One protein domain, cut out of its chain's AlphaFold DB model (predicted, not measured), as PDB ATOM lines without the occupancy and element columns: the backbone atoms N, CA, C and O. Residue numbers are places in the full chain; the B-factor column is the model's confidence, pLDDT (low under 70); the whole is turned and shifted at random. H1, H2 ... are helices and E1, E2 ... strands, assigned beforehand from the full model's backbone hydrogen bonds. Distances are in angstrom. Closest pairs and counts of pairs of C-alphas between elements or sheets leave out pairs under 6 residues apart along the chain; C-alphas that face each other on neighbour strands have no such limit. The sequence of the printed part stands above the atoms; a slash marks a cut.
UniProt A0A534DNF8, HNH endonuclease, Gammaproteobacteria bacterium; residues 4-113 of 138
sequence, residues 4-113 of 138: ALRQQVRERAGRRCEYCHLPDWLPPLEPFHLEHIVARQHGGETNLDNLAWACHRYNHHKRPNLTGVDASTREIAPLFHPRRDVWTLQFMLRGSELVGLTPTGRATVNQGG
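AT A GLANCE: This is residues 4 to 113 of the 138 residues of the protein "HNH endonuclease" of Gammaproteobacteria bacterium (UniProt A0A534DNF8). Two small lobes with much loop sit end to end: in one, the hairpin of E1 and E2 has H1 packed on one side and H2 on the other; in the second, H4 lies between two further hairpins, E3 with E4 and E5 with E6, with the short H3 near H4. Among the named elements the lobes meet where H2 touches H4, and part of the long loop of residues 13 to 32 passes through the middle of the whole. The printed part has 110 residues, with four named helices and six named strands in the order H1 E1 E2 H2 E3 E4 H3 E5 E6 H4, the strands forming three antiparallel sheets of two. The class is mixed, helices and strands, with under half of the residues in named elements. The whole is compact, with a radius of gyration of the C-alphas of 13.2 A and spans of 41 by 35 by 25 A.

HOW THE PARTS SIT: H1, residues 4 to 12, comes closest to E2, residues 51 to 54, at the C-alphas of Arg 10 and Trp 53, 5.7 A apart. E2 and E1, residues 33 to 36, form a hairpin, antiparallel at 139 degrees, with N 33 and O 54 at 2.9 A and N 52 and O 35 at 2.8 A, within hydrogen-bond range. The closest C-alphas of E1 and H2, residues 56 to 62, are those of Glu 35 and Asn 59, 6.1 A apart. H2 and H4, residues 103 to 111, touch at His 61 and Gln 111, whose C-alphas are 5.4 A apart; they stand at a steep tilt of 58 degrees and run opposite ways. E3, residues 67 to 69, and E4, residues 76 to 78, form an antiparallel hairpin at 140 degrees, with N 68 and O 77 at 2.9 A. H4 comes closest to E3 at the C-alphas of Gly 68 and Ala 107, 4.9 A apart. H3, residues 87 to 90, and H4 are close but not clearly touching, their closest C-alphas being those of Gln 90 and Gly 105, 4.7 A apart. E5, residues 91 to 94, and E6, residues 97 to 100, form an antiparallel hairpin at 150 degrees, with N 99 and O 92 at 2.8 A. The closest C-alphas of E6 and H4 are those of Gly 100 and Arg 106, 4.1 A apart. Among the pairs that stay apart are H1 and H4, and E2 and E6. In H1, H2 and H4 every O i to N i+4 pair is within hydrogen-bond range; H3 is too short for such a pair.

IN THESE COORDINATES: H1 begins at C-alpha 4, (-39.463, -12.059, -13.253), and is 12.3 A long from first to last C-alpha. E1 is 9.5 A long and E2 is 9.1 A long; E2 ends at C-alpha 54, (-40.082, -24.555, -2.275). H2 is 10.0 A long. E3 and E4 have three residues each, and H3 has four. E5 is 9.6 A long and E6 is 9.8 A long. H4 is 12.6 A long and ends at C-alpha 111, (-43.199, -30.671, 8.272).

THE WHOLE: The two C-alphas farthest apart are those of Ala 4 and Thr 73, at 41.7 A. The printed part has no cut. The links from H1 to E1, of 20 residues, and from E1 to E2, of 14 residues, are long. The mean pLDDT of the printed part is 91.1; residues 27 to 29 and 112 to 113 are under 70.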
ATOM      1  N   ALA A   4     -40.748 -12.621 -13.661       94.38
ATOM      2  CA  ALA A   4     -39.463 -12.059 -13.253       94.38
ATOM      3  C   ALA A   4     -39.157 -12.319 -11.766       94.38
ATOM      4  O   ALA A   4     -38.066 -12.777 -11.435       94.38
ATOM      5  N   LEU A   5     -40.129 -12.099 -10.869       94.69
ATOM      6  CA  LEU A   5     -39.961 -12.373  -9.439       94.69
ATOM      7  C   LEU A   5     -39.765 -13.872  -9.173       94.69
ATOM      8  O   LEU A   5     -38.954 -14.259  -8.334       94.69
ATOM      9  N   ARG A   6     -40.491 -14.723  -9.907       95.06
ATOM     10  CA  ARG A   6     -40.351 -16.180  -9.816       95.06
ATOM     11  C   ARG A   6     -38.943 -16.631 -10.185       95.06
ATOM     12  O   ARG A   6     -38.339 -17.397  -9.435       95.06
ATOM     13  N   GLN A   7     -38.423 -16.126 -11.298       95.88
ATOM     14  CA  GLN A   7     -37.089 -16.453 -11.776       95.88
ATOM     15  C   GLN A   7     -36.004 -15.958 -10.809       95.88
ATOM     16  O   GLN A   7     -35.106 -16.728 -10.478       95.88
ATOM     17  N   GLN A   8     -36.133 -14.747 -10.258       97.62
ATOM     18  CA  GLN A   8     -35.191 -14.218  -9.260       97.62
ATOM     19  C   GLN A   8     -35.098 -15.102  -8.006       97.62
ATOM     20  O   GLN A   8     -34.003 -15.425  -7.547       97.62
ATOM     21  N   VAL A   9     -36.241 -15.529  -7.455       97.44
ATOM     22  CA  VAL A   9     -36.272 -16.419  -6.281       97.44
ATOM     23  C   VAL A   9     -35.652 -17.779  -6.612       97.44
ATOM     24  O   VAL A   9     -34.853 -18.299  -5.833       97.44
ATOM     25  N   ARG A  10     -35.968 -18.330  -7.789       96.56
ATOM     26  CA  ARG A  10     -35.425 -19.604  -8.276       96.56
ATOM     27  C   ARG A  10     -33.904 -19.572  -8.457       96.56
ATOM     28  O   ARG A  10     -33.217 -20.514  -8.060       96.56
ATOM     29  N   GLU A  11     -33.377 -18.515  -9.068       97.25
ATOM     30  CA  GLU A  11     -31.941 -18.337  -9.312       97.25
ATOM     31  C   GLU A  11     -31.172 -18.165  -8.008       97.25
ATOM     32  O   GLU A  11     -30.184 -18.862  -7.777       97.25
ATOM     33  N   ARG A  12     -31.675 -17.314  -7.110       97.38
ATOM     34  CA  ARG A  12     -31.116 -17.122  -5.770       97.38
ATOM     35  C   ARG A  12     -31.065 -18.424  -4.971       97.38
ATOM     36  O   ARG A  12     -30.113 -18.655  -4.234       97.38
ATOM     37  N   ALA A  13     -32.071 -19.281  -5.127       96.38
ATOM     38  CA  ALA A  13     -32.121 -20.596  -4.497       96.38
ATOM     39  C   ALA A  13     -31.170 -21.629  -5.140       96.38
ATOM     40  O   ALA A  13     -31.204 -22.809  -4.790       96.38
ATOM     41  N   GLY A  14     -30.361 -21.238  -6.133       96.31
ATOM     42  CA  GLY A  14     -29.469 -22.148  -6.849       96.31
ATOM     43  C   GLY A  14     -30.224 -23.274  -7.556       96.31
ATOM     44  O   GLY A  14     -29.691 -24.377  -7.695       96.31
ATOM     45  N   ARG A  15     -31.480 -23.018  -7.963       94.56
ATOM     46  CA  ARG A  15     -32.384 -24.002  -8.581       94.56
ATOM     47  C   ARG A  15     -32.639 -25.233  -7.702       94.56
ATOM     48  O   ARG A  15     -32.790 -26.353  -8.198       94.56
ATOM     49  N   ARG A  16     -32.665 -25.040  -6.380       93.75
ATOM     50  CA  ARG A  16     -32.904 -26.081  -5.371       93.75
ATOM     51  C   ARG A  16     -33.914 -25.606  -4.340       93.75
ATOM     52  O   ARG A  16     -34.010 -24.421  -4.065       93.75
ATOM     53  N   CYS A  17     -34.660 -26.536  -3.753       93.62
ATOM     54  CA  CYS A  17     -35.567 -26.227  -2.653       93.62
ATOM     55  C   CYS A  17     -34.766 -25.625  -1.496       93.62
ATOM     56  O   CYS A  17     -33.816 -26.255  -1.034       93.62
ATOM     57  N   GLU A  18     -35.161 -24.462  -0.992       95.56
ATOM     58  CA  GLU A  18     -34.416 -23.775   0.074       95.56
ATOM     59  C   GLU A  18     -34.536 -24.475   1.441       95.56
ATOM     60  O   GLU A  18     -33.780 -24.167   2.355       95.56
ATOM     61  N   TYR A  19     -35.434 -25.460   1.569       93.88
ATOM     62  CA  TYR A  19     -35.582 -26.287   2.773       93.88
ATOM     63  C   TYR A  19     -34.797 -27.596   2.688       93.88
ATOM     64  O   TYR A  19     -34.037 -27.925   3.593       93.88
ATOM     65  N   CYS A  20     -34.962 -28.359   1.604       91.19
ATOM     66  CA  CYS A  20     -34.407 -29.714   1.496       91.19
ATOM     67  C   CYS A  20     -33.332 -29.896   0.424       91.19
ATOM     68  O   CYS A  20     -32.892 -31.018   0.196       91.19
ATOM     69  N   HIS A  21     -32.941 -28.828  -0.275       92.19
ATOM     70  CA  HIS A  21     -31.956 -28.838  -1.360       92.19
ATOM     71  C   HIS A  21     -32.280 -29.761  -2.556       92.19
ATOM     72  O   HIS A  21     -31.419 -29.979  -3.418       92.19
ATOM     73  N   LEU A  22     -33.528 -30.242  -2.659       89.38
ATOM     74  CA  LEU A  22     -34.039 -30.967  -3.827       89.38
ATOM     75  C   LEU A  22     -33.865 -30.096  -5.082       89.38
ATOM     76  O   LEU A  22     -34.412 -28.992  -5.102       89.38
ATOM     77  N   PRO A  23     -33.130 -30.548  -6.112       90.94
ATOM     78  CA  PRO A  23     -33.005 -29.798  -7.354       90.94
ATOM     79  C   PRO A  23     -34.338 -29.679  -8.092       90.94
ATOM     80  O   PRO A  23     -35.083 -30.650  -8.171       90.94
ATOM     81  N   ASP A  24     -34.601 -28.520  -8.697       90.38
ATOM     82  CA  ASP A  24     -35.844 -28.276  -9.444       90.38
ATOM     83  C   ASP A  24     -35.919 -28.960 -10.814       90.38
ATOM     84  O   ASP A  24     -36.981 -28.994 -11.428       90.38
ATOM     85  N   TRP A  25     -34.800 -29.520 -11.280       85.75
ATOM     86  CA  TRP A  25     -34.736 -30.332 -12.493       85.75
ATOM     87  C   TRP A  25     -35.060 -31.804 -12.238       85.75
ATOM     88  O   TRP A  25     -35.394 -32.514 -13.184       85.75
ATOM     89  N   LEU A  26     -34.932 -32.276 -10.989       78.38
ATOM     90  CA  LEU A  26     -35.323 -33.637 -10.649       78.38
ATOM     91  C   LEU A  26     -36.853 -33.644 -10.599       78.38
ATOM     92  O   LEU A  26     -37.396 -32.917  -9.768       78.38
ATOM     93  N   PRO A  27     -37.542 -34.399 -11.472       53.69
ATOM     94  CA  PRO A  27     -38.984 -34.290 -11.635       53.69
ATOM     95  C   PRO A  27     -39.675 -34.632 -10.315       53.69
ATOM     96  O   PRO A  27     -39.653 -35.793  -9.896       53.69
ATOM     97  N   PRO A  28     -40.299 -33.663  -9.628       57.69
ATOM     98  CA  PRO A  28     -41.275 -34.003  -8.622       57.69
ATOM     99  C   PRO A  28     -42.557 -34.396  -9.365       57.69
ATOM    100  O   PRO A  28     -42.754 -34.058 -10.532       57.69
ATOM    101  N   LEU A  29     -43.470 -35.070  -8.674       61.66
ATOM    102  CA  LEU A  29     -44.836 -35.259  -9.174       61.66
ATOM    103  C   LEU A  29     -45.545 -33.912  -9.448       61.66
ATOM    104  O   LEU A  29     -46.532 -33.888 -10.169       61.66
ATOM    105  N   GLU A  30     -45.028 -32.805  -8.895       72.81
ATOM    106  CA  GLU A  30     -45.628 -31.468  -8.892       72.81
ATOM    107  C   GLU A  30     -44.575 -30.353  -9.087       72.81
ATOM    108  O   GLU A  30     -43.427 -30.511  -8.657       72.81
ATOM    109  N   PRO A  31     -44.930 -29.192  -9.671       83.94
ATOM    110  CA  PRO A  31     -44.018 -28.059  -9.824       83.94
ATOM    111  C   PRO A  31     -43.494 -27.497  -8.493       83.94
ATOM    112  O   PRO A  31     -44.078 -27.661  -7.426       83.94
ATOM    113  N   PHE A  32     -42.392 -26.751  -8.558       91.38
ATOM    114  CA  PHE A  32     -41.953 -25.910  -7.445       91.38
ATOM    115  C   PHE A  32     -42.814 -24.649  -7.337       91.38
ATOM    116  O   PHE A  32     -43.362 -24.141  -8.325       91.38
ATOM    117  N   HIS A  33     -42.895 -24.105  -6.130       91.56
ATOM    118  CA  HIS A  33     -43.730 -22.962  -5.803       91.56
ATOM    119  C   HIS A  33     -42.904 -21.837  -5.184       91.56
ATOM    120  O   HIS A  33     -41.864 -22.066  -4.565       91.56
ATOM    121  N   LEU A  34     -43.407 -20.615  -5.355       93.88
ATOM    122  CA  LEU A  34     -43.005 -19.499  -4.516       93.88
ATOM    123  C   LEU A  34     -43.826 -19.589  -3.242       93.88
ATOM    124  O   LEU A  34     -45.044 -19.415  -3.277       93.88
ATOM    125  N   GLU A  35     -43.155 -19.889  -2.146       93.19
ATOM    126  CA  GLU A  35     -43.774 -19.997  -0.838       93.19
ATOM    127  C   GLU A  35     -43.452 -18.748  -0.024       93.19
ATOM    128  O   GLU A  35     -42.322 -18.263  -0.036       93.19
ATOM    129  N   HIS A  36     -44.439 -18.216   0.686       95.06
ATOM    130  CA  HIS A  36     -44.207 -17.140   1.636       95.06
ATOM    131  C   HIS A  36     -43.651 -17.710   2.943       95.06
ATOM    132  O   HIS A  36     -44.349 -18.452   3.634       95.06
ATOM    133  N   ILE A  37     -42.426 -17.324   3.307       95.38
ATOM    134  CA  ILE A  37     -41.768 -17.745   4.552       95.38
ATOM    135  C   ILE A  37     -42.655 -17.366   5.742       95.38
ATOM    136  O   ILE A  37     -43.018 -18.225   6.547       95.38
ATOM    137  N   VAL A  38     -43.088 -16.103   5.785       95.56
ATOM    138  CA  VAL A  38     -44.215 -15.631   6.591       95.56
ATOM    139  C   VAL A  38     -45.437 -15.546   5.698       95.56
ATOM    140  O   VAL A  38     -45.466 -14.751   4.762       95.56
ATOM    141  N   ALA A  39     -46.462 -16.351   5.971       93.88
ATOM    142  CA  ALA A  39     -47.658 -16.364   5.141       93.88
ATOM    143  C   ALA A  39     -48.371 -15.005   5.110       93.88
ATOM    144  O   ALA A  39     -48.394 -14.266   6.095       93.88
ATOM    145  N   ARG A  40     -49.048 -14.713   3.993       94.00
ATOM    146  CA  ARG A  40     -49.809 -13.463   3.819       94.00
ATOM    147  C   ARG A  40     -50.858 -13.239   4.907       94.00
ATOM    148  O   ARG A  40     -51.055 -12.109   5.334       94.00
ATOM    149  N   GLN A  41     -51.492 -14.308   5.395       94.31
ATOM    150  CA  GLN A  41     -52.464 -14.221   6.494       94.31
ATOM    151  C   GLN A  41     -51.849 -13.799   7.840       94.31
ATOM    152  O   GLN A  41     -52.565 -13.361   8.729       94.31
ATOM    153  N   HIS A  42     -50.527 -13.908   7.984       93.75
ATOM    154  CA  HIS A  42     -49.767 -13.422   9.135       93.75
ATOM    155  C   HIS A  42     -49.093 -12.068   8.853       93.75
ATOM    156  O   HIS A  42     -48.174 -11.679   9.565       93.75
ATOM    157  N   GLY A  43     -49.521 -11.357   7.801       94.56
ATOM    158  CA  GLY A  43     -48.960 -10.062   7.407       94.56
ATOM    159  C   GLY A  43     -47.713 -10.151   6.524       94.56
ATOM    160  O   GLY A  43     -47.077  -9.137   6.269       94.56
ATOM    161  N   GLY A  44     -47.354 -11.341   6.037       95.38
ATOM    162  CA  GLY A  44     -46.196 -11.508   5.167       95.38
ATOM    163  C   GLY A  44     -46.376 -10.871   3.788       95.38
ATOM    164  O   GLY A  44     -47.360 -11.110   3.082       95.38
ATOM    165  N   GLU A  45     -45.388 -10.088   3.375       95.81
ATOM    166  CA  GLU A  45     -45.391  -9.400   2.090       95.81
ATOM    167  C   GLU A  45     -44.984 -10.314   0.928       95.81
ATOM    168  O   GLU A  45     -44.342 -11.346   1.102       95.81
ATOM    169  N   THR A  46     -45.347  -9.929  -0.297       95.69
ATOM    170  CA  THR A  46     -44.898 -10.622  -1.514       95.69
ATOM    171  C   THR A  46     -43.673  -9.917  -2.086       95.69
ATOM    172  O   THR A  46     -43.782  -9.158  -3.045       95.69
ATOM    173  N   ASN A  47     -42.515 -10.151  -1.472       95.25
ATOM    174  CA  ASN A  47     -41.231  -9.567  -1.858       95.25
ATOM    175  C   ASN A  47     -40.121 -10.636  -1.836       95.25
ATOM    176  O   ASN A  47     -40.347 -11.763  -1.397       95.25
ATOM    177  N   LEU A  48     -38.927 -10.308  -2.334       95.12
ATOM    178  CA  LEU A  48     -37.823 -11.272  -2.400       95.12
ATOM    179  C   LEU A  48     -37.441 -11.823  -1.019       95.12
ATOM    180  O   LEU A  48     -37.174 -13.016  -0.902       95.12
ATOM    181  N   ASP A  49     -37.472 -11.002   0.026       95.56
ATOM    182  CA  ASP A  49     -37.018 -11.390   1.366       95.56
ATOM    183  C   ASP A  49     -37.998 -12.309   2.103       95.56
ATOM    184  O   ASP A  49     -37.608 -13.021   3.026       95.56
ATOM    185  N   ASN A  50     -39.260 -12.344   1.676       96.94
ATOM    186  CA  ASN A  50     -40.283 -13.204   2.261       96.94
ATOM    187  C   ASN A  50     -40.691 -14.375   1.355       96.94
ATOM    188  O   ASN A  50     -41.557 -15.163   1.725       96.94
ATOM    189  N   LEU A  51     -40.096 -14.516   0.171       96.38
ATOM    190  CA  LEU A  51     -40.369 -15.639  -0.724       96.38
ATOM    191  C   LEU A  51     -39.258 -16.673  -0.667       96.38
ATOM    192  O   LEU A  51     -38.085 -16.311  -0.656       96.38
ATOM    193  N   ALA A  52     -39.637 -17.945  -0.696       96.19
ATOM    194  CA  ALA A  52     -38.746 -19.086  -0.803       96.19
ATOM    195  C   ALA A  52     -39.076 -19.940  -2.035       96.19
ATOM    196  O   ALA A  52     -40.242 -20.100  -2.407       96.19
ATOM    197  N   TRP A  53     -38.047 -20.510  -2.664       96.19
ATOM    198  CA  TRP A  53     -38.209 -21.544  -3.683       96.19
ATOM    199  C   TRP A  53     -38.435 -22.889  -2.996       96.19
ATOM    200  O   TRP A  53     -37.512 -23.475  -2.423       96.19
ATOM    201  N   ALA A  54     -39.672 -23.378  -3.029       93.25
ATOM    202  CA  ALA A  54     -40.082 -24.555  -2.275       93.25
ATOM    203  C   ALA A  54     -40.583 -25.668  -3.198       93.25
ATOM    204  O   ALA A  54     -41.359 -25.434  -4.127       93.25
ATOM    205  N   CYS A  55     -40.184 -26.906  -2.915       91.50
ATOM    206  CA  CYS A  55     -40.827 -28.065  -3.524       91.50
ATOM    207  C   CYS A  55     -42.214 -28.296  -2.906       91.50
ATOM    208  O   CYS A  55     -42.503 -27.831  -1.798       91.50
ATOM    209  N   HIS A  56     -43.054 -29.078  -3.588       86.62
ATOM    210  CA  HIS A  56     -44.409 -29.392  -3.133       86.62
ATOM    211  C   HIS A  56     -44.473 -29.902  -1.679       86.62
ATOM    212  O   HIS A  56     -45.385 -29.539  -0.942       86.62
ATOM    213  N   ARG A  57     -43.474 -30.678  -1.227       83.38
ATOM    214  CA  ARG A  57     -43.433 -31.241   0.135       83.38
ATOM    215  C   ARG A  57     -43.480 -30.168   1.213       83.38
ATOM    216  O   ARG A  57     -44.344 -30.213   2.080       83.38
ATOM    217  N   TYR A  58     -42.559 -29.215   1.148       84.81
ATOM    218  CA  TYR A  58     -42.469 -28.168   2.161       84.81
ATOM    219  C   TYR A  58     -43.543 -27.109   1.950       84.81
ATOM    220  O   TYR A  58     -44.148 -26.681   2.924       84.81
ATOM    221  N   ASN A  59     -43.889 -26.796   0.698       82.94
ATOM    222  CA  ASN A  59     -44.979 -25.874   0.398       82.94
ATOM    223  C   ASN A  59     -46.332 -26.353   0.969       82.94
ATOM    224  O   ASN A  59     -47.046 -25.580   1.605       82.94
ATOM    225  N   HIS A  60     -46.686 -27.632   0.783       75.75
ATOM    226  CA  HIS A  60     -47.995 -28.148   1.199       75.75
ATOM    227  C   HIS A  60     -48.109 -28.418   2.702       75.75
ATOM    228  O   HIS A  60     -49.209 -28.314   3.241       75.75
ATOM    229  N   HIS A  61     -47.017 -28.784   3.375       74.94
ATOM    230  CA  HIS A  61     -47.078 -29.183   4.781       74.94
ATOM    231  C   HIS A  61     -46.665 -28.078   5.756       74.94
ATOM    232  O   HIS A  61     -47.286 -27.978   6.812       74.94
ATOM    233  N   LYS A  62     -45.701 -27.205   5.408       78.81
ATOM    234  CA  LYS A  62     -45.418 -26.008   6.221       78.81
ATOM    235  C   LYS A  62     -46.662 -25.126   6.284       78.81
ATOM    236  O   LYS A  62     -47.019 -24.641   7.355       78.81
ATOM    237  N   ARG A  63     -47.358 -24.962   5.150       80.38
ATOM    238  CA  ARG A  63     -48.550 -24.104   5.038       80.38
ATOM    239  C   ARG A  63     -48.256 -22.739   5.700       80.38
ATOM    240  O   ARG A  63     -47.158 -22.230   5.472       80.38
ATOM    241  N   PRO A  64     -49.137 -22.096   6.500       87.31
ATOM    242  CA  PRO A  64     -48.771 -20.816   7.082       87.31
ATOM    243  C   PRO A  64     -47.918 -20.929   8.345       87.31
ATOM    244  O   PRO A  64     -47.600 -19.901   8.935       87.31
ATOM    245  N   ASN A  65     -47.568 -22.142   8.777       92.06
ATOM    246  CA  ASN A  65     -46.932 -22.345  10.064       92.06
ATOM    247  C   ASN A  65     -45.562 -21.655  10.098       92.06
ATOM    248  O   ASN A  65     -44.767 -21.735   9.156       92.06
ATOM    249  N   LEU A  66     -45.302 -20.983  11.219       94.19
ATOM    250  CA  LEU A  66     -44.006 -20.397  11.577       94.19
ATOM    251  C   LEU A  66     -43.277 -21.236  12.631       94.19
ATOM    252  O   LEU A  66     -42.083 -21.061  12.858       94.19
ATOM    253  N   THR A  67     -43.999 -22.148  13.275       95.56
ATOM    254  CA  THR A  67     -43.505 -23.048  14.312       95.56
ATOM    255  C   THR A  67     -43.982 -24.469  14.032       95.56
ATOM    256  O   THR A  67     -44.944 -24.695  13.298       95.56
ATOM    257  N   GLY A  68     -43.279 -25.436  14.602       93.19
ATOM    258  CA  GLY A  68     -43.639 -26.843  14.560       93.19
ATOM    259  C   GLY A  68     -43.262 -27.520  15.868       93.19
ATOM    260  O   GLY A  68     -42.711 -26.895  16.772       93.19
ATOM    261  N   VAL A  69     -43.559 -28.810  15.963       93.44
ATOM    262  CA  VAL A  69     -43.155 -29.621  17.111       93.44
ATOM    263  C   VAL A  69     -41.827 -30.296  16.795       93.44
ATOM    264  O   VAL A  69     -41.728 -31.003  15.787       93.44
ATOM    265  N   ASP A  70     -40.831 -30.096  17.656       93.69
ATOM    266  CA  ASP A  70     -39.592 -30.866  17.635       93.69
ATOM    267  C   ASP A  70     -39.912 -32.330  17.971       93.69
ATOM    268  O   ASP A  70     -40.435 -32.649  19.041       93.69
ATOM    269  N   ALA A  71     -39.602 -33.233  17.044       84.94
ATOM    270  CA  ALA A  71     -39.882 -34.652  17.195       84.94
ATOM    271  C   ALA A  71     -39.149 -35.292  18.389       84.94
ATOM    272  O   ALA A  71     -39.669 -36.253  18.952       84.94
ATOM    273  N   SER A  72     -37.984 -34.771  18.800       92.06
ATOM    274  CA  SER A  72     -37.222 -35.361  19.909       92.06
ATOM    275  C   SER A  72     -37.687 -34.888  21.282       92.06
ATOM    276  O   SER A  72     -37.742 -35.687  22.209       92.06
ATOM    277  N   THR A  73     -37.995 -33.597  21.432       92.94
ATOM    278  CA  THR A  73     -38.358 -33.013  22.737       92.94
ATOM    279  C   THR A  73     -39.860 -32.881  22.932       92.94
ATOM    280  O   THR A  73     -40.311 -32.725  24.061       92.94
ATOM    281  N   ARG A  74     -40.648 -32.959  21.848       93.25
ATOM    282  CA  ARG A  74     -42.092 -32.672  21.820       93.25
ATOM    283  C   ARG A  74     -42.440 -31.218  22.155       93.25
ATOM    284  O   ARG A  74     -43.616 -30.900  22.319       93.25
ATOM    285  N   GLU A  75     -41.446 -30.337  22.193       96.31
ATOM    286  CA  GLU A  75     -41.625 -28.907  22.423       96.31
ATOM    287  C   GLU A  75     -41.881 -28.157  21.113       96.31
ATOM    288  O   GLU A  75     -41.558 -28.624  20.017       96.31
ATOM    289  N   ILE A  76     -42.469 -26.967  21.231       97.00
ATOM    290  CA  ILE A  76     -42.654 -26.065  20.094       97.00
ATOM    291  C   ILE A  76     -41.315 -25.401  19.780       97.00
ATOM    292  O   ILE A  76     -40.703 -24.779  20.646       97.00
ATOM    293  N   ALA A  77     -40.899 -25.474  18.519       96.69
ATOM    294  CA  ALA A  77     -39.722 -24.790  18.005       96.69
ATOM    295  C   ALA A  77     -40.082 -23.975  16.751       96.69
ATOM    296  O   ALA A  77     -41.024 -24.327  16.028       96.69
ATOM    297  N   PRO A  78     -39.357 -22.880  16.459       96.81
ATOM    298  CA  PRO A  78     -39.536 -22.157  15.209       96.81
ATOM    299  C   PRO A  78     -39.157 -23.047  14.023       96.81
ATOM    300  O   PRO A  78     -38.236 -23.857  14.121       96.81
ATOM    301  N   LEU A  79     -39.865 -22.890  12.906       96.12
ATOM    302  CA  LEU A  79     -39.468 -23.502  11.641       96.12
ATOM    303  C   LEU A  79     -38.310 -22.723  11.021       96.12
ATOM    304  O   LEU A  79     -38.146 -21.526  11.252       96.12
ATOM    305  N   PHE A  80     -37.528 -23.420  10.208       96.56
ATOM    306  CA  PHE A  80     -36.375 -22.874   9.516       96.56
ATOM    307  C   PHE A  80     -36.755 -21.690   8.634       96.56
ATOM    308  O   PHE A  80     -37.661 -21.772   7.800       96.56
ATOM    309  N   HIS A  81     -36.002 -20.609   8.784       96.50
ATOM    310  CA  HIS A  81     -36.160 -19.389   8.025       96.50
ATOM    311  C   HIS A  81     -34.988 -19.238   7.043       96.50
ATOM    312  O   HIS A  81     -33.912 -18.783   7.439       96.50
ATOM    313  N   PRO A  82     -35.174 -19.495   5.735       95.31
ATOM    314  CA  PRO A  82     -34.068 -19.574   4.777       95.31
ATOM    315  C   PRO A  82     -33.307 -18.257   4.573       95.31
ATOM    316  O   PRO A  82     -32.289 -18.252   3.891       95.31
ATOM    317  N   ARG A  83     -33.807 -17.117   5.074       95.94
ATOM    318  CA  ARG A  83     -33.083 -15.821   5.081       95.94
ATOM    319  C   ARG A  83     -32.371 -15.465   6.388       95.94
ATOM    320  O   ARG A  83     -31.625 -14.497   6.402       95.94
ATOM    321  N   ARG A  84     -32.651 -16.171   7.486       96.19
ATOM    322  CA  ARG A  84     -32.130 -15.839   8.829       96.19
ATOM    323  C   ARG A  84     -31.251 -16.949   9.387       96.19
ATOM    324  O   ARG A  84     -30.291 -16.666  10.092       96.19
ATOM    325  N   ASP A  85     -31.560 -18.188   9.031       97.44
ATOM    326  CA  ASP A  85     -30.885 -19.361   9.550       97.44
ATOM    327  C   ASP A  85     -29.846 -19.891   8.560       97.44
ATOM    328  O   ASP A  85     -30.061 -19.937   7.347       97.44
ATOM    329  N   VAL A  86     -28.718 -20.359   9.093       97.12
ATOM    330  CA  VAL A  86     -27.684 -21.036   8.305       97.12
ATOM    331  C   VAL A  86     -28.077 -22.498   8.122       97.12
ATOM    332  O   VAL A  86     -28.094 -23.261   9.086       97.12
ATOM    333  N   TRP A  87     -28.356 -22.910   6.883       96.62
ATOM    334  CA  TRP A  87     -28.854 -24.256   6.573       96.62
ATOM    335  C   TRP A  87     -27.979 -25.377   7.161       96.62
ATOM    336  O   TRP A  87     -28.499 -26.294   7.787       96.62
ATOM    337  N   THR A  88     -26.652 -25.272   7.042       96.69
ATOM    338  CA  THR A  88     -25.695 -26.295   7.514       96.69
ATOM    339  C   THR A  88     -25.603 -26.419   9.034       96.69
ATOM    340  O   THR A  88     -25.074 -27.412   9.525       96.69
ATOM    341  N   LEU A  89     -26.113 -25.439   9.789       97.62
ATOM    342  CA  LEU A  89     -26.243 -25.549  11.243       97.62
ATOM    343  C   LEU A  89     -27.530 -26.274  11.644       97.62
ATOM    344  O   LEU A  89     -27.588 -26.895  12.699       97.62
ATOM    345  N   GLN A  90     -28.564 -26.180  10.811       97.12
ATOM    346  CA  GLN A  90     -29.901 -26.690  11.108       97.12
ATOM    347  C   GLN A  90     -30.088 -28.115  10.584       97.12
ATOM    348  O   GLN A  90     -30.819 -28.900  11.192       97.12
ATOM    349  N   PHE A  91     -29.414 -28.459   9.482       95.94
ATOM    350  CA  PHE A  91     -29.632 -29.703   8.756       95.94
ATOM    351  C   PHE A  91     -28.348 -30.391   8.302       95.94
ATOM    352  O   PHE A  91     -27.311 -29.772   8.068       95.94
ATOM    353  N   MET A  92     -28.480 -31.695   8.077       94.75
ATOM    354  CA  MET A  92     -27.523 -32.534   7.367       94.75
ATOM    355  C   MET A  92     -28.272 -33.429   6.377       94.75
ATOM    356  O   MET A  92     -29.384 -33.874   6.654       94.75
ATOM    357  N   LEU A  93     -27.652 -33.732   5.235       90.56
ATOM    358  CA  LEU A  93     -28.106 -34.815   4.362       90.56
ATOM    359  C   LEU A  93     -27.348 -36.097   4.706       90.56
ATOM    360  O   LEU A  93     -26.127 -36.156   4.560       90.56
ATOM    361  N   ARG A  94     -28.074 -37.129   5.141       89.06
ATOM    362  CA  ARG A  94     -27.537 -38.472   5.364       89.06
ATOM    363  C   ARG A  94     -27.982 -39.371   4.214       89.06
ATOM    364  O   ARG A  94     -29.049 -39.977   4.243       89.06
ATOM    365  N   GLY A  95     -27.178 -39.399   3.153       86.25
ATOM    366  CA  GLY A  95     -27.580 -40.008   1.888       86.25
ATOM    367  C   GLY A  95     -28.761 -39.250   1.282       86.25
ATOM    368  O   GLY A  95     -28.609 -38.117   0.834       86.25
ATOM    369  N   SER A  96     -29.932 -39.880   1.284       80.06
ATOM    370  CA  SER A  96     -31.177 -39.351   0.721       80.06
ATOM    371  C   SER A  96     -32.155 -38.858   1.812       80.06
ATOM    372  O   SER A  96     -33.287 -38.458   1.537       80.06
ATOM    373  N   GLU A  97     -31.722 -38.855   3.072       85.50
ATOM    374  CA  GLU A  97     -32.503 -38.398   4.220       85.50
ATOM    375  C   GLU A  97     -32.069 -36.994   4.659       85.50
ATOM    376  O   GLU A  97     -30.876 -36.721   4.814       85.50
ATOM    377  N   LEU A  98     -33.038 -36.101   4.884       90.81
ATOM    378  CA  LEU A  98     -32.795 -34.800   5.503       90.81
ATOM    379  C   LEU A  98     -32.951 -34.926   7.020       90.81
ATOM    380  O   LEU A  98     -34.045 -35.188   7.509       90.81
ATOM    381  N   VAL A  99     -31.867 -34.689   7.750       93.50
ATOM    382  CA  VAL A  99     -31.806 -34.818   9.208       93.50
ATOM    383  C   VAL A  99     -31.728 -33.434   9.844       93.50
ATOM    384  O   VAL A  99     -30.890 -32.620   9.460       93.50
ATOM    385  N   GLY A 100     -32.585 -33.171  10.833       95.25
ATOM    386  CA  GLY A 100     -32.548 -31.953  11.642       95.25
ATOM    387  C   GLY A 100     -31.563 -32.074  12.808       95.25
ATOM    388  O   GLY A 100     -31.672 -32.993  13.616       95.25
ATOM    389  N   LEU A 101     -30.618 -31.140  12.914       96.38
ATOM    390  CA  LEU A 101     -29.560 -31.139  13.936       96.38
ATOM    391  C   LEU A 101     -29.959 -30.366  15.203       96.38
ATOM    392  O   LEU A 101     -29.497 -30.661  16.303       96.38
ATOM    393  N   THR A 102     -30.865 -29.405  15.055       97.56
ATOM    394  CA  THR A 102     -31.362 -28.519  16.117       97.56
ATOM    395  C   THR A 102     -32.871 -28.720  16.312       97.56
ATOM    396  O   THR A 102     -33.513 -29.337  15.455       97.56
ATOM    397  N   PRO A 103     -33.482 -28.164  17.375       97.81
ATOM    398  CA  PRO A 103     -34.940 -28.150  17.506       97.81
ATOM    399  C   PRO A 103     -35.649 -27.546  16.285       97.81
ATOM    400  O   PRO A 103     -36.601 -28.129  15.774       97.81
ATOM    401  N   THR A 104     -35.131 -26.438  15.745       97.00
ATOM    402  CA  THR A 104     -35.634 -25.803  14.515       97.00
ATOM    403  C   THR A 104     -35.535 -26.723  13.305       97.00
ATOM    404  O   THR A 104     -36.503 -26.887  12.556       97.00
ATOM    405  N   GLY A 105     -34.384 -27.371  13.123       95.31
ATOM    406  CA  GLY A 105     -34.175 -28.326  12.044       95.31
ATOM    407  C   GLY A 105     -35.134 -29.512  12.146       95.31
ATOM    408  O   GLY A 105     -35.809 -29.849  11.176       95.31
ATOM    409  N   ARG A 106     -35.268 -30.113  13.332       95.38
ATOM    410  CA  ARG A 106     -36.157 -31.263  13.561       95.38
ATOM    411  C   ARG A 106     -37.629 -30.902  13.396       95.38
ATOM    412  O   ARG A 106     -38.350 -31.633  12.720       95.38
ATOM    413  N   ALA A 107     -38.061 -29.756  13.921       94.81
ATOM    414  CA  ALA A 107     -39.421 -29.258  13.722       94.81
ATOM    415  C   ALA A 107     -39.735 -29.011  12.238       94.81
ATOM    416  O   ALA A 107     -40.842 -29.310  11.786       94.81
ATOM    417  N   THR A 108     -38.753 -28.526  11.469       94.00
ATOM    418  CA  THR A 108     -38.877 -28.314  10.018       94.00
ATOM    419  C   THR A 108     -38.940 -29.619   9.244       94.00
ATOM    420  O   THR A 108     -39.834 -29.780   8.416       94.00
ATOM    421  N   VAL A 109     -38.048 -30.573   9.524       92.25
ATOM    422  CA  VAL A 109     -38.069 -31.905   8.892       92.25
ATOM    423  C   VAL A 109     -39.409 -32.595   9.137       92.25
ATOM    424  O   VAL A 109     -39.972 -33.170   8.209       92.25
ATOM    425  N   ASN A 110     -39.969 -32.450  10.338       88.88
ATOM    426  CA  ASN A 110     -41.281 -32.992  10.681       88.88
ATOM    427  C   ASN A 110     -42.425 -32.391   9.836       88.88
ATOM    428  O   ASN A 110     -43.454 -33.033   9.652       88.88
ATOM    429  N   GLN A 111     -42.251 -31.191   9.263       83.12
ATOM    430  CA  GLN A 111     -43.199 -30.671   8.272       83.12
ATOM    431  C   GLN A 111     -43.054 -31.386   6.922       83.12
ATOM    432  O   GLN A 111     -44.037 -31.574   6.233       83.12
ATOM    433  N   GLY A 112     -41.864 -31.817   6.502       68.12
ATOM    434  CA  GLY A 112     -41.607 -32.307   5.138       68.12
ATOM    435  C   GLY A 112     -42.301 -33.618   4.726       68.12
ATOM    436  O   GLY A 112     -42.154 -34.029   3.566       68.12
ATOM    437  N   GLY A 113     -43.025 -34.280   5.635       64.19
ATOM    438  CA  GLY A 113     -43.655 -35.590   5.436       64.19
ATOM    439  C   GLY A 113     -42.650 -36.752   5.347       64.19
ATOM    440  O   GLY A 113     -41.465 -36.550   5.084       64.19
TER     441      GLY A 113